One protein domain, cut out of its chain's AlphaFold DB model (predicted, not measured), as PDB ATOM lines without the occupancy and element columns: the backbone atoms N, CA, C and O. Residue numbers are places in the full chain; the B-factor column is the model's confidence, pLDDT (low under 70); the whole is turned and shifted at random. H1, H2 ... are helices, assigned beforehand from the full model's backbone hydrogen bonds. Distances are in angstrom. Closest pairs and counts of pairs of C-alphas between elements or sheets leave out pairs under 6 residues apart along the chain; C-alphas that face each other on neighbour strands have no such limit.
ATOM      1  N   LEU A 256     184.483 163.591 254.548       71.94
ATOM      2  CA  LEU A 256     184.673 162.444 255.444       71.94
ATOM      3  C   LEU A 256     184.145 162.783 256.836       71.94
ATOM      4  O   LEU A 256     183.383 161.999 257.404       71.94
ATOM      5  N   SER A 257     184.465 163.960 257.359       68.62
ATOM      6  CA  SER A 257     183.950 164.418 258.646       68.62
ATOM      7  C   SER A 257     182.420 164.607 258.635       68.62
ATOM      8  O   SER A 257     181.763 164.246 259.609       68.62
ATOM      9  N   LEU A 258     181.799 165.051 257.533       68.69
ATOM     10  CA  LEU A 258     180.333 165.110 257.392       68.69
ATOM     11  C   LEU A 258     179.700 163.714 257.428       68.69
ATOM     12  O   LEU A 258     178.687 163.510 258.103       68.69
ATOM     13  N   SER A 259     180.315 162.736 256.756       73.38
ATOM     14  CA  SER A 259     179.867 161.340 256.801       73.38
ATOM     15  C   SER A 259     179.990 160.739 258.210       73.38
ATOM     16  O   SER A 259     179.097 160.017 258.669       73.38
ATOM     17  N   GLN A 260     181.048 161.096 258.945       82.69
ATOM     18  CA  GLN A 260     181.248 160.683 260.333       82.69
ATOM     19  C   GLN A 260     180.244 161.347 261.273       82.69
ATOM     20  O   GLN A 260     179.691 160.663 262.128       82.69
ATOM     21  N   ILE A 261     179.943 162.636 261.092       75.38
ATOM     22  CA  ILE A 261     178.906 163.338 261.860       75.38
ATOM     23  C   ILE A 261     177.537 162.708 261.607       75.38
ATOM     24  O   ILE A 261     176.813 162.442 262.561       75.38
ATOM     25  N   ALA A 262     177.186 162.417 260.351       71.12
ATOM     26  CA  ALA A 262     175.928 161.750 260.024       71.12
ATOM     27  C   ALA A 262     175.839 160.361 260.680       71.12
ATOM     28  O   ALA A 262     174.815 160.014 261.271       71.12
ATOM     29  N   THR A 263     176.935 159.599 260.652       87.12
ATOM     30  CA  THR A 263     177.032 158.291 261.315       87.12
ATOM     31  C   THR A 263     176.900 158.420 262.834       87.12
ATOM     32  O   THR A 263     176.128 157.691 263.455       87.12
ATOM     33  N   ALA A 264     177.602 159.375 263.445       83.50
ATOM     34  CA  ALA A 264     177.536 159.644 264.878       83.50
ATOM     35  C   ALA A 264     176.131 160.092 265.304       83.50
ATOM     36  O   ALA A 264     175.607 159.606 266.304       83.50
ATOM     37  N   GLN A 265     175.480 160.953 264.519       80.50
ATOM     38  CA  GLN A 265     174.106 161.383 264.760       80.50
ATOM     39  C   GLN A 265     173.126 160.207 264.674       80.50
ATOM     40  O   GLN A 265     172.244 160.089 265.523       80.50
ATOM     41  N   ALA A 266     173.283 159.322 263.686       81.69
ATOM     42  CA  ALA A 266     172.463 158.120 263.565       81.69
ATOM     43  C   ALA A 266     172.632 157.195 264.785       81.69
ATOM     44  O   ALA A 266     171.641 156.721 265.336       81.69
ATOM     45  N   GLN A 267     173.867 157.007 265.260       85.88
ATOM     46  CA  GLN A 267     174.166 156.229 266.469       85.88
ATOM     47  C   GLN A 267     173.557 156.855 267.733       85.88
ATOM     48  O   GLN A 267     172.971 156.147 268.552       85.88
ATOM     49  N   LEU A 268     173.646 158.180 267.887       82.88
ATOM     50  CA  LEU A 268     173.021 158.894 269.005       82.88
ATOM     51  C   LEU A 268     171.495 158.763 268.977       82.88
ATOM     52  O   LEU A 268     170.892 158.470 270.007       82.88
ATOM     53  N   ASN A 269     170.879 158.923 267.804       81.56
ATOM     54  CA  ASN A 269     169.436 158.763 267.637       81.56
ATOM     55  C   ASN A 269     168.989 157.332 267.956       81.56
ATOM     56  O   ASN A 269     167.991 157.153 268.647       81.56
ATOM     57  N   SER A 270     169.747 156.325 267.509       85.69
ATOM     58  CA  SER A 270     169.480 154.918 267.818       85.69
ATOM     59  C   SER A 270     169.504 154.657 269.325       85.69
ATOM     60  O   SER A 270     168.577 154.056 269.852       85.69
ATOM     61  N   ARG A 271     170.525 155.153 270.037       81.62
ATOM     62  CA  ARG A 271     170.641 154.994 271.501       81.62
ATOM     63  C   ARG A 271     169.573 155.762 272.278       81.62
ATOM     64  O   ARG A 271     169.211 155.369 273.378       81.62
ATOM     65  N   ALA A 272     169.101 156.884 271.740       81.62
ATOM     66  CA  ALA A 272     168.001 157.634 272.338       81.62
ATOM     67  C   ALA A 272     166.643 156.943 272.122       81.62
ATOM     68  O   ALA A 272     165.750 157.109 272.955       81.62
ATOM     69  N   ALA A 273     166.491 156.197 271.024       86.00
ATOM     70  CA  ALA A 273     165.276 155.462 270.683       86.00
ATOM     71  C   ALA A 273     165.143 154.126 271.430       86.00
ATOM     72  O   ALA A 273     164.016 153.719 271.695       86.00
ATOM     73  N   GLU A 274     166.261 153.485 271.783       94.00
ATOM     74  CA  GLU A 274     166.278 152.262 272.594       94.00
ATOM     75  C   GLU A 274     165.564 152.488 273.935       94.00
ATOM     76  O   GLU A 274     165.850 153.443 274.670       94.00
ATOM     77  N   THR A 275     164.613 151.615 274.245       96.00
ATOM     78  CA  THR A 275     163.836 151.651 275.485       96.00
ATOM     79  C   THR A 275     164.526 150.873 276.600       96.00
ATOM     80  O   THR A 275     165.372 150.009 276.369       96.00
ATOM     81  N   PHE A 276     164.147 151.143 277.851       94.62
ATOM     82  CA  PHE A 276     164.653 150.345 278.964       94.62
ATOM     83  C   PHE A 276     164.129 148.901 278.921       94.62
ATOM     84  O   PHE A 276     164.823 148.001 279.378       94.62
ATOM     85  N   GLU A 277     162.941 148.654 278.352       95.38
ATOM     86  CA  GLU A 277     162.432 147.288 278.158       95.38
ATOM     87  C   GLU A 277     163.310 146.473 277.202       95.38
ATOM     88  O   GLU A 277     163.710 145.372 277.574       95.38
ATOM     89  N   GLU A 278     163.674 147.030 276.044       94.25
ATOM     90  CA  GLU A 278     164.554 146.370 275.063       94.25
ATOM     91  C   GLU A 278     165.915 146.020 275.681       94.25
ATOM     92  O   GLU A 278     166.390 144.892 275.562       94.25
ATOM     93  N   PHE A 279     166.492 146.937 276.462       94.06
ATOM     94  CA  PHE A 279     167.716 146.657 277.210       94.06
ATOM     95  C   PHE A 279     167.542 145.518 278.232       94.06
ATOM     96  O   PHE A 279     168.415 144.666 278.393       94.06
ATOM     97  N   LEU A 280     166.425 145.482 278.962       93.94
ATOM     98  CA  LEU A 280     166.166 144.400 279.915       93.94
ATOM     99  C   LEU A 280     165.957 143.054 279.216       93.94
ATOM    100  O   LEU A 280     166.360 142.032 279.770       93.94
ATOM    101  N   ASP A 281     165.362 143.040 278.027       93.69
ATOM    102  CA  ASP A 281     165.201 141.823 277.232       93.69
ATOM    103  C   ASP A 281     166.545 141.226 276.805       93.69
ATOM    104  O   ASP A 281     166.730 140.009 276.893       93.69
ATOM    105  N   ASP A 282     167.506 142.076 276.452       94.06
ATOM    106  CA  ASP A 282     168.834 141.638 276.022       94.06
ATOM    107  C   ASP A 282     169.726 141.177 277.190       94.06
ATOM    108  O   ASP A 282     170.484 140.212 277.056       94.06
ATOM    109  N   TYR A 283     169.647 141.841 278.351       92.12
ATOM    110  CA  TYR A 283     170.613 141.645 279.447       92.12
ATOM    111  C   TYR A 283     170.042 140.981 280.711       92.12
ATOM    112  O   TYR A 283     170.809 140.428 281.504       92.12
ATOM    113  N   ALA A 284     168.723 140.981 280.918       91.81
ATOM    114  CA  ALA A 284     168.049 140.368 282.068       91.81
ATOM    115  C   ALA A 284     167.169 139.182 281.637       91.81
ATOM    116  O   ALA A 284     165.987 139.099 281.966       91.81
ATOM    117  N   THR A 285     167.778 138.229 280.928       90.12
ATOM    118  CA  THR A 285     167.099 137.081 280.294       90.12
ATOM    119  C   THR A 285     166.386 136.133 281.270       90.12
ATOM    120  O   THR A 285     165.509 135.372 280.862       90.12
ATOM    121  N   HIS A 286     166.716 136.175 282.566       95.00
ATOM    122  CA  HIS A 286     166.016 135.414 283.602       95.00
ATOM    123  C   HIS A 286     164.774 136.162 284.104       95.00
ATOM    124  O   HIS A 286     164.863 137.318 284.524       95.00
ATOM    125  N   THR A 287     163.625 135.481 284.158       90.81
ATOM    126  CA  THR A 287     162.329 136.088 284.510       90.81
ATOM    127  C   THR A 287     162.362 136.839 285.843       90.81
ATOM    128  O   THR A 287     161.916 137.983 285.904       90.81
ATOM    129  N   ASP A 288     162.958 136.259 286.889       92.31
ATOM    130  CA  ASP A 288     163.055 136.916 288.202       92.31
ATOM    131  C   ASP A 288     163.882 138.212 288.164       92.31
ATOM    132  O   ASP A 288     163.515 139.199 288.803       92.31
ATOM    133  N   ALA A 289     164.967 138.249 287.380       89.50
ATOM    134  CA  ALA A 289     165.785 139.449 287.227       89.50
ATOM    135  C   ALA A 289     164.992 140.560 286.525       89.50
ATOM    136  O   ALA A 289     164.980 141.703 286.991       89.50
ATOM    137  N   LYS A 290     164.251 140.210 285.463       91.12
ATOM    138  CA  LYS A 290     163.368 141.147 284.758       91.12
ATOM    139  C   LYS A 290     162.269 141.692 285.675       91.12
ATOM    140  O   LYS A 290     161.997 142.891 285.644       91.12
ATOM    141  N   VAL A 291     161.680 140.858 286.537       92.56
ATOM    142  CA  VAL A 291     160.674 141.287 287.529       92.56
ATOM    143  C   VAL A 291     161.262 142.285 288.526       92.56
ATOM    144  O   VAL A 291     160.670 143.342 288.744       92.56
ATOM    145  N   VAL A 292     162.434 141.995 289.101       91.19
ATOM    146  CA  VAL A 292     163.085 142.885 290.078       91.19
ATOM    147  C   VAL A 292     163.462 144.226 289.445       91.19
ATOM    148  O   VAL A 292     163.169 145.276 290.018       91.19
ATOM    149  N   LEU A 293     164.049 144.219 288.246       91.75
ATOM    150  CA  LEU A 293     164.438 145.449 287.544       91.75
ATOM    151  C   LEU A 293     163.220 146.261 287.078       91.75
ATOM    152  O   LEU A 293     163.226 147.489 287.164       91.75
ATOM    153  N   THR A 294     162.135 145.591 286.684       92.00
ATOM    154  CA  THR A 294     160.853 146.249 286.387       92.00
ATOM    155  C   THR A 294     160.259 146.895 287.637       92.00
ATOM    156  O   THR A 294     159.777 148.026 287.582       92.00
ATOM    157  N   ALA A 295     160.316 146.220 288.789       89.25
ATOM    158  CA  ALA A 295     159.855 146.789 290.053       89.25
ATOM    159  C   ALA A 295     160.699 148.005 290.471       89.25
ATOM    160  O   ALA A 295     160.138 149.027 290.869       89.25
ATOM    161  N   ALA A 296     162.025 147.936 290.315       88.25
ATOM    162  CA  ALA A 296     162.930 149.059 290.561       88.25
ATOM    163  C   ALA A 296     162.632 150.259 289.642       88.25
ATOM    164  O   ALA A 296     162.597 151.399 290.111       88.25
ATOM    165  N   CYS A 297     162.352 150.001 288.359       91.81
ATOM    166  CA  CYS A 297     161.909 151.015 287.403       91.81
ATOM    167  C   CYS A 297     160.643 151.725 287.896       91.81
ATOM    168  O   CYS A 297     160.635 152.941 288.077       91.81
ATOM    169  N   LYS A 298     159.595 150.955 288.207       90.00
ATOM    170  CA  LYS A 298     158.311 151.492 288.677       90.00
ATOM    171  C   LYS A 298     158.448 152.274 289.976       90.00
ATOM    172  O   LYS A 298     157.826 153.319 290.121       90.00
ATOM    173  N   ALA A 299     159.271 151.794 290.905       86.69
ATOM    174  CA  ALA A 299     159.510 152.472 292.174       86.69
ATOM    175  C   ALA A 299     160.235 153.817 291.999       86.69
ATOM    176  O   ALA A 299     159.958 154.758 292.737       86.69
ATOM    177  N   THR A 300     161.146 153.907 291.027       87.56
ATOM    178  CA  THR A 300     161.985 155.097 290.811       87.56
ATOM    179  C   THR A 300     161.301 156.126 289.912       87.56
ATOM    180  O   THR A 300     161.317 157.319 290.206       87.56
ATOM    181  N   PHE A 301     160.683 155.668 288.824       89.88
ATOM    182  CA  PHE A 301     160.184 156.518 287.741       89.88
ATOM    183  C   PHE A 301     158.656 156.562 287.635       89.88
ATOM    184  O   PHE A 301     158.131 157.376 286.881       89.88
ATOM    185  N   ALA A 302     157.940 155.705 288.373       92.25
ATOM    186  CA  ALA A 302     156.477 155.602 288.343       92.25
ATOM    187  C   ALA A 302     155.884 155.357 286.935       92.25
ATOM    188  O   ALA A 302     154.791 155.825 286.627       92.25
ATOM    189  N   THR A 303     156.601 154.611 286.090       93.12
ATOM    190  CA  THR A 303     156.245 154.309 284.691       93.12
ATOM    191  C   THR A 303     156.756 152.913 284.306       93.12
ATOM    192  O   THR A 303     157.549 152.315 285.043       93.12
ATOM    193  N   GLU A 304     156.281 152.361 283.190       93.75
ATOM    194  CA  GLU A 304     156.728 151.060 282.680       93.75
ATOM    195  C   GLU A 304     158.082 151.171 281.943       93.75
ATOM    196  O   GLU A 304     158.339 152.184 281.291       93.75
ATOM    197  N   PRO A 305     158.945 150.131 281.954       94.12
ATOM    198  CA  PRO A 305     160.236 150.159 281.249       94.12
ATOM    199  C   PRO A 305     160.141 150.519 279.756       94.12
ATOM    200  O   PRO A 305     161.005 151.218 279.232       94.12
ATOM    201  N   ARG A 306     159.062 150.102 279.086       94.88
ATOM    202  CA  ARG A 306     158.794 150.392 277.666       94.88
ATOM    203  C   ARG A 306     158.509 151.863 277.357       94.88
ATOM    204  O   ARG A 306     158.556 152.273 276.206       94.88
ATOM    205  N   GLU A 307     158.158 152.647 278.375       92.94
ATOM    206  CA  GLU A 307     157.832 154.073 278.249       92.94
ATOM    207  C   GLU A 307     159.072 154.961 278.436       92.94
ATOM    208  O   GLU A 307     159.021 156.167 278.186       92.94
ATOM    209  N   LEU A 308     160.198 154.377 278.866       92.88
ATOM    210  CA  LEU A 308     161.438 155.089 279.137       92.88
ATOM    211  C   LEU A 308     162.473 154.838 278.049       92.88
ATOM    212  O   LEU A 308     162.812 153.697 277.751       92.88
ATOM    213  N   SER A 309     163.062 155.923 277.550       94.31
ATOM    214  CA  SER A 309     164.325 155.860 276.812       94.31
ATOM    215  C   SER A 309     165.439 155.369 277.740       94.31
ATOM    216  O   SER A 309     165.617 155.908 278.839       94.31
ATOM    217  N   LEU A 310     166.236 154.398 277.290       93.50
ATOM    218  CA  LEU A 310     167.406 153.909 278.017       93.50
ATOM    219  C   LEU A 310     168.381 155.056 278.327       93.50
ATOM    220  O   LEU A 310     168.911 155.146 279.436       93.50
ATOM    221  N   LEU A 311     168.568 155.981 277.380       93.25
ATOM    222  CA  LEU A 311     169.425 157.151 277.566       93.25
ATOM    223  C   LEU A 311     168.964 158.020 278.746       93.25
ATOM    224  O   LEU A 311     169.797 158.511 279.510       93.25
ATOM    225  N   TYR A 312     167.649 158.183 278.930       92.25
ATOM    226  CA  TYR A 312     167.097 158.906 280.077       92.25
ATOM    227  C   TYR A 312     167.391 158.180 281.395       92.25
ATOM    228  O   TYR A 312     167.814 158.817 282.360       92.25
ATOM    229  N   VAL A 313     167.237 156.853 281.428       92.25
ATOM    230  CA  VAL A 313     167.542 156.035 282.613       92.25
ATOM    231  C   VAL A 313     169.018 156.164 283.004       92.25
ATOM    232  O   VAL A 313     169.324 156.408 284.170       92.25
ATOM    233  N   ILE A 314     169.937 156.087 282.036       92.19
ATOM    234  CA  ILE A 314     171.381 156.252 282.274       92.19
ATOM    235  C   ILE A 314     171.698 157.661 282.792       92.19
ATOM    236  O   ILE A 314     172.451 157.814 283.758       92.19
ATOM    237  N   ALA A 315     171.117 158.696 282.179       91.81
ATOM    238  CA  ALA A 315     171.298 160.074 282.624       91.81
ATOM    239  C   ALA A 315     170.801 160.275 284.065       91.81
ATOM    240  O   ALA A 315     171.482 160.915 284.863       91.81
ATOM    241  N   TYR A 316     169.658 159.680 284.420       91.50
ATOM    242  CA  TYR A 316     169.099 159.740 285.770       91.50
ATOM    243  C   TYR A 316     169.976 159.012 286.799       91.50
ATOM    244  O   TYR A 316     170.245 159.554 287.869       91.50
ATOM    245  N   ILE A 317     170.488 157.822 286.460       90.94
ATOM    246  CA  ILE A 317     171.459 157.091 287.290       90.94
ATOM    247  C   ILE A 317     172.707 157.938 287.527       90.94
ATOM    248  O   ILE A 317     173.168 158.059 288.659       90.94
ATOM    249  N   THR A 318     173.228 158.566 286.472       89.25
ATOM    250  CA  THR A 318     174.428 159.407 286.551       89.25
ATOM    251  C   THR A 318     174.179 160.647 287.413       89.25
ATOM    252  O   THR A 318     175.043 161.038 288.192       89.25
ATOM    253  N   ALA A 319     172.983 161.236 287.334       88.00
ATOM    254  CA  ALA A 319     172.581 162.389 288.138       88.00
ATOM    255  C   ALA A 319     172.436 162.081 289.641       88.00
ATOM    256  O   ALA A 319     172.399 163.010 290.443       88.00
ATOM    257  N   ALA A 320     172.395 160.805 290.036       85.38
ATOM    258  CA  ALA A 320     172.428 160.384 291.439       85.38
ATOM    259  C   ALA A 320     173.834 160.460 292.077       85.38
ATOM    260  O   ALA A 320     174.010 160.059 293.231       85.38
ATOM    261  N   ALA A 321     174.837 160.918 291.320       85.25
ATOM    262  CA  ALA A 321     176.187 161.174 291.808       85.25
ATOM    263  C   ALA A 321     176.237 162.353 292.793       85.25
ATOM    264  O   ALA A 321     175.396 163.252 292.767       85.25
ATOM    265  N   ASP A 322     177.281 162.379 293.615       81.62
ATOM    266  CA  ASP A 322     177.650 163.527 294.441       81.62
ATOM    267  C   ASP A 322     179.163 163.799 294.364       81.62
ATOM    268  O   ASP A 322     179.876 163.241 293.529       81.62
ATOM    269  N   GLU A 323     179.657 164.699 295.213       81.94
ATOM    270  CA  GLU A 323     181.068 165.102 295.268       81.94
ATOM    271  C   GLU A 323     182.044 163.971 295.640       81.94
ATOM    272  O   GLU A 323     183.258 164.125 295.477       81.94
ATOM    273  N   HIS A 324     181.547 162.838 296.140       81.25
ATOM    274  CA  HIS A 324     182.364 161.735 296.636       81.25
ATOM    275  C   HIS A 324     182.078 160.400 295.941       81.25
ATOM    276  O   HIS A 324     182.914 159.496 296.010       81.25
ATOM    277  N   MET A 325     180.934 160.248 295.267       78.94
ATOM    278  CA  MET A 325     180.506 158.986 294.664       78.94
ATOM    279  C   MET A 325     179.886 159.164 293.278       78.94
ATOM    280  O   MET A 325     179.078 160.059 293.033       78.94
ATOM    281  N   VAL A 326     180.216 158.234 292.377       86.31
ATOM    282  CA  VAL A 326     179.575 158.117 291.061       86.31
ATOM    283  C   VAL A 326     178.146 157.595 291.231       86.31
ATOM    284  O   VAL A 326     177.878 156.741 292.077       86.31
ATOM    285  N   GLY A 327     177.224 158.101 290.416       86.31
ATOM    286  CA  GLY A 327     175.833 157.666 290.410       86.31
ATOM    287  C   GLY A 327     175.689 156.207 289.964       86.31
ATOM    288  O   GLY A 327     176.361 155.759 289.034       86.31
ATOM    289  N   SER A 328     174.821 155.453 290.637       88.50
ATOM    290  CA  SER A 328     174.567 154.039 290.343       88.50
ATOM    291  C   SER A 328     173.099 153.680 290.569       88.50
ATOM    292  O   SER A 328     172.391 154.340 291.334       88.50
ATOM    293  N   LEU A 329     172.635 152.613 289.906       85.50
ATOM    294  CA  LEU A 329     171.274 152.106 290.104       85.50
ATOM    295  C   LEU A 329     171.061 151.648 291.553       85.50
ATOM    296  O   LEU A 329     170.025 151.943 292.139       85.50
ATOM    297  N   GLU A 330     172.060 150.992 292.149       85.81
ATOM    298  CA  GLU A 330     172.034 150.570 293.553       85.81
ATOM    299  C   GLU A 330     171.812 151.761 294.488       85.81
ATOM    300  O   GLU A 330     170.947 151.705 295.355       85.81
ATOM    301  N   ARG A 331     172.513 152.879 294.270       84.00
ATOM    302  CA  ARG A 331     172.380 154.083 295.101       84.00
ATOM    303  C   ARG A 331     170.970 154.670 295.069       84.00
ATOM    304  O   ARG A 331     170.510 155.170 296.092       84.00
ATOM    305  N   LEU A 332     170.283 154.606 293.929       85.75
ATOM    306  CA  LEU A 332     168.909 155.101 293.790       85.75
ATOM    307  C   LEU A 332     167.889 154.262 294.569       85.75
ATOM    308  O   LEU A 332     166.926 154.810 295.108       85.75
ATOM    309  N   VAL A 333     168.095 152.945 294.635       83.75
ATOM    310  CA  VAL A 333     167.124 152.009 295.226       83.75
ATOM    311  C   VAL A 333     167.474 151.581 296.652       83.75
ATOM    312  O   VAL A 333     166.596 151.130 297.385       83.75
ATOM    313  N   ALA A 334     168.736 151.715 297.063       83.19
ATOM    314  CA  ALA A 334     169.208 151.279 298.367       83.19
ATOM    315  C   ALA A 334     168.728 152.192 299.505       83.19
ATOM    316  O   ALA A 334     168.611 153.414 299.375       83.19
TER     317      ALA A 334
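Overview. This is residues 256 to 334 of the 432 residues of the protein "N-acetyltransferase domain-containing protein" of Didymella rabiei (UniProt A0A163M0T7). A long helix, H1, makes an arm whose residues 256 to 267 stick out from a small, loose body of four shorter helices. In the body, H2 and H3 fold back as a helical hairpin, H4 makes a corner with the last residues of H1, and the short H5, last along the chain, comes back to H3 and lies close to H4. The printed part has 79 residues with five named helices, H1 to H5 in order, and no named strand; the class is all helix. It is loose, with a radius of gyration of the C-alphas of 15.1 A and spans of 46 by 35 by 20 A.

Along the chain. H1, residues 256 to 273, begins at C-alpha 256 (184.673, 162.444, 255.444) and is 25.6 A long. H2 is residues 276 to 283, 10.6 A. H3, residues 287 to 301, measures 20.8 A. H4, residues 310 to 319, measures 14.2 A. H5, residues 329 to 333, 6.6 A, ends at C-alpha 333 (167.124, 152.009, 295.226).

Arrangement. H1 and H4 touch only at their ends, about perpendicular at 85 degrees; their closest C-alphas, Ala 272 and Leu 311, are 5.4 A apart. H2 and H3 only just touch, with 3 pairs of C-alphas within 8 A, the closest Leu 280 and Lys 290 at 6.5 A; on H3 residues 290 to 293 alone take part. This hairpin has a shallow tilt of 28 degrees, opposite ways. H2 and H4 also only just touch, with 3 such pairs, closest at the C-alphas of Phe 276 and Leu 310, 4.6 A, about perpendicular at 86 degrees. H3, with residues 296 to 300 alone, only just touches H5, with 3 such pairs, the closest C-alphas being Ala 296 and Val 333, 6.9 A. H4 and H5 are close but not clearly touching, and H1 is apart from H3. In H1 to H5 every O i to N i+4 pair is within hydrogen-bond range.

Size, cuts and confidence. The C-alphas farthest apart, Leu 256 and Ala 334, are 47.0 A apart. The printed part has no cut and no long link. Residues 257 to 258 have pLDDT under 70; the mean of the printed part is 87.7.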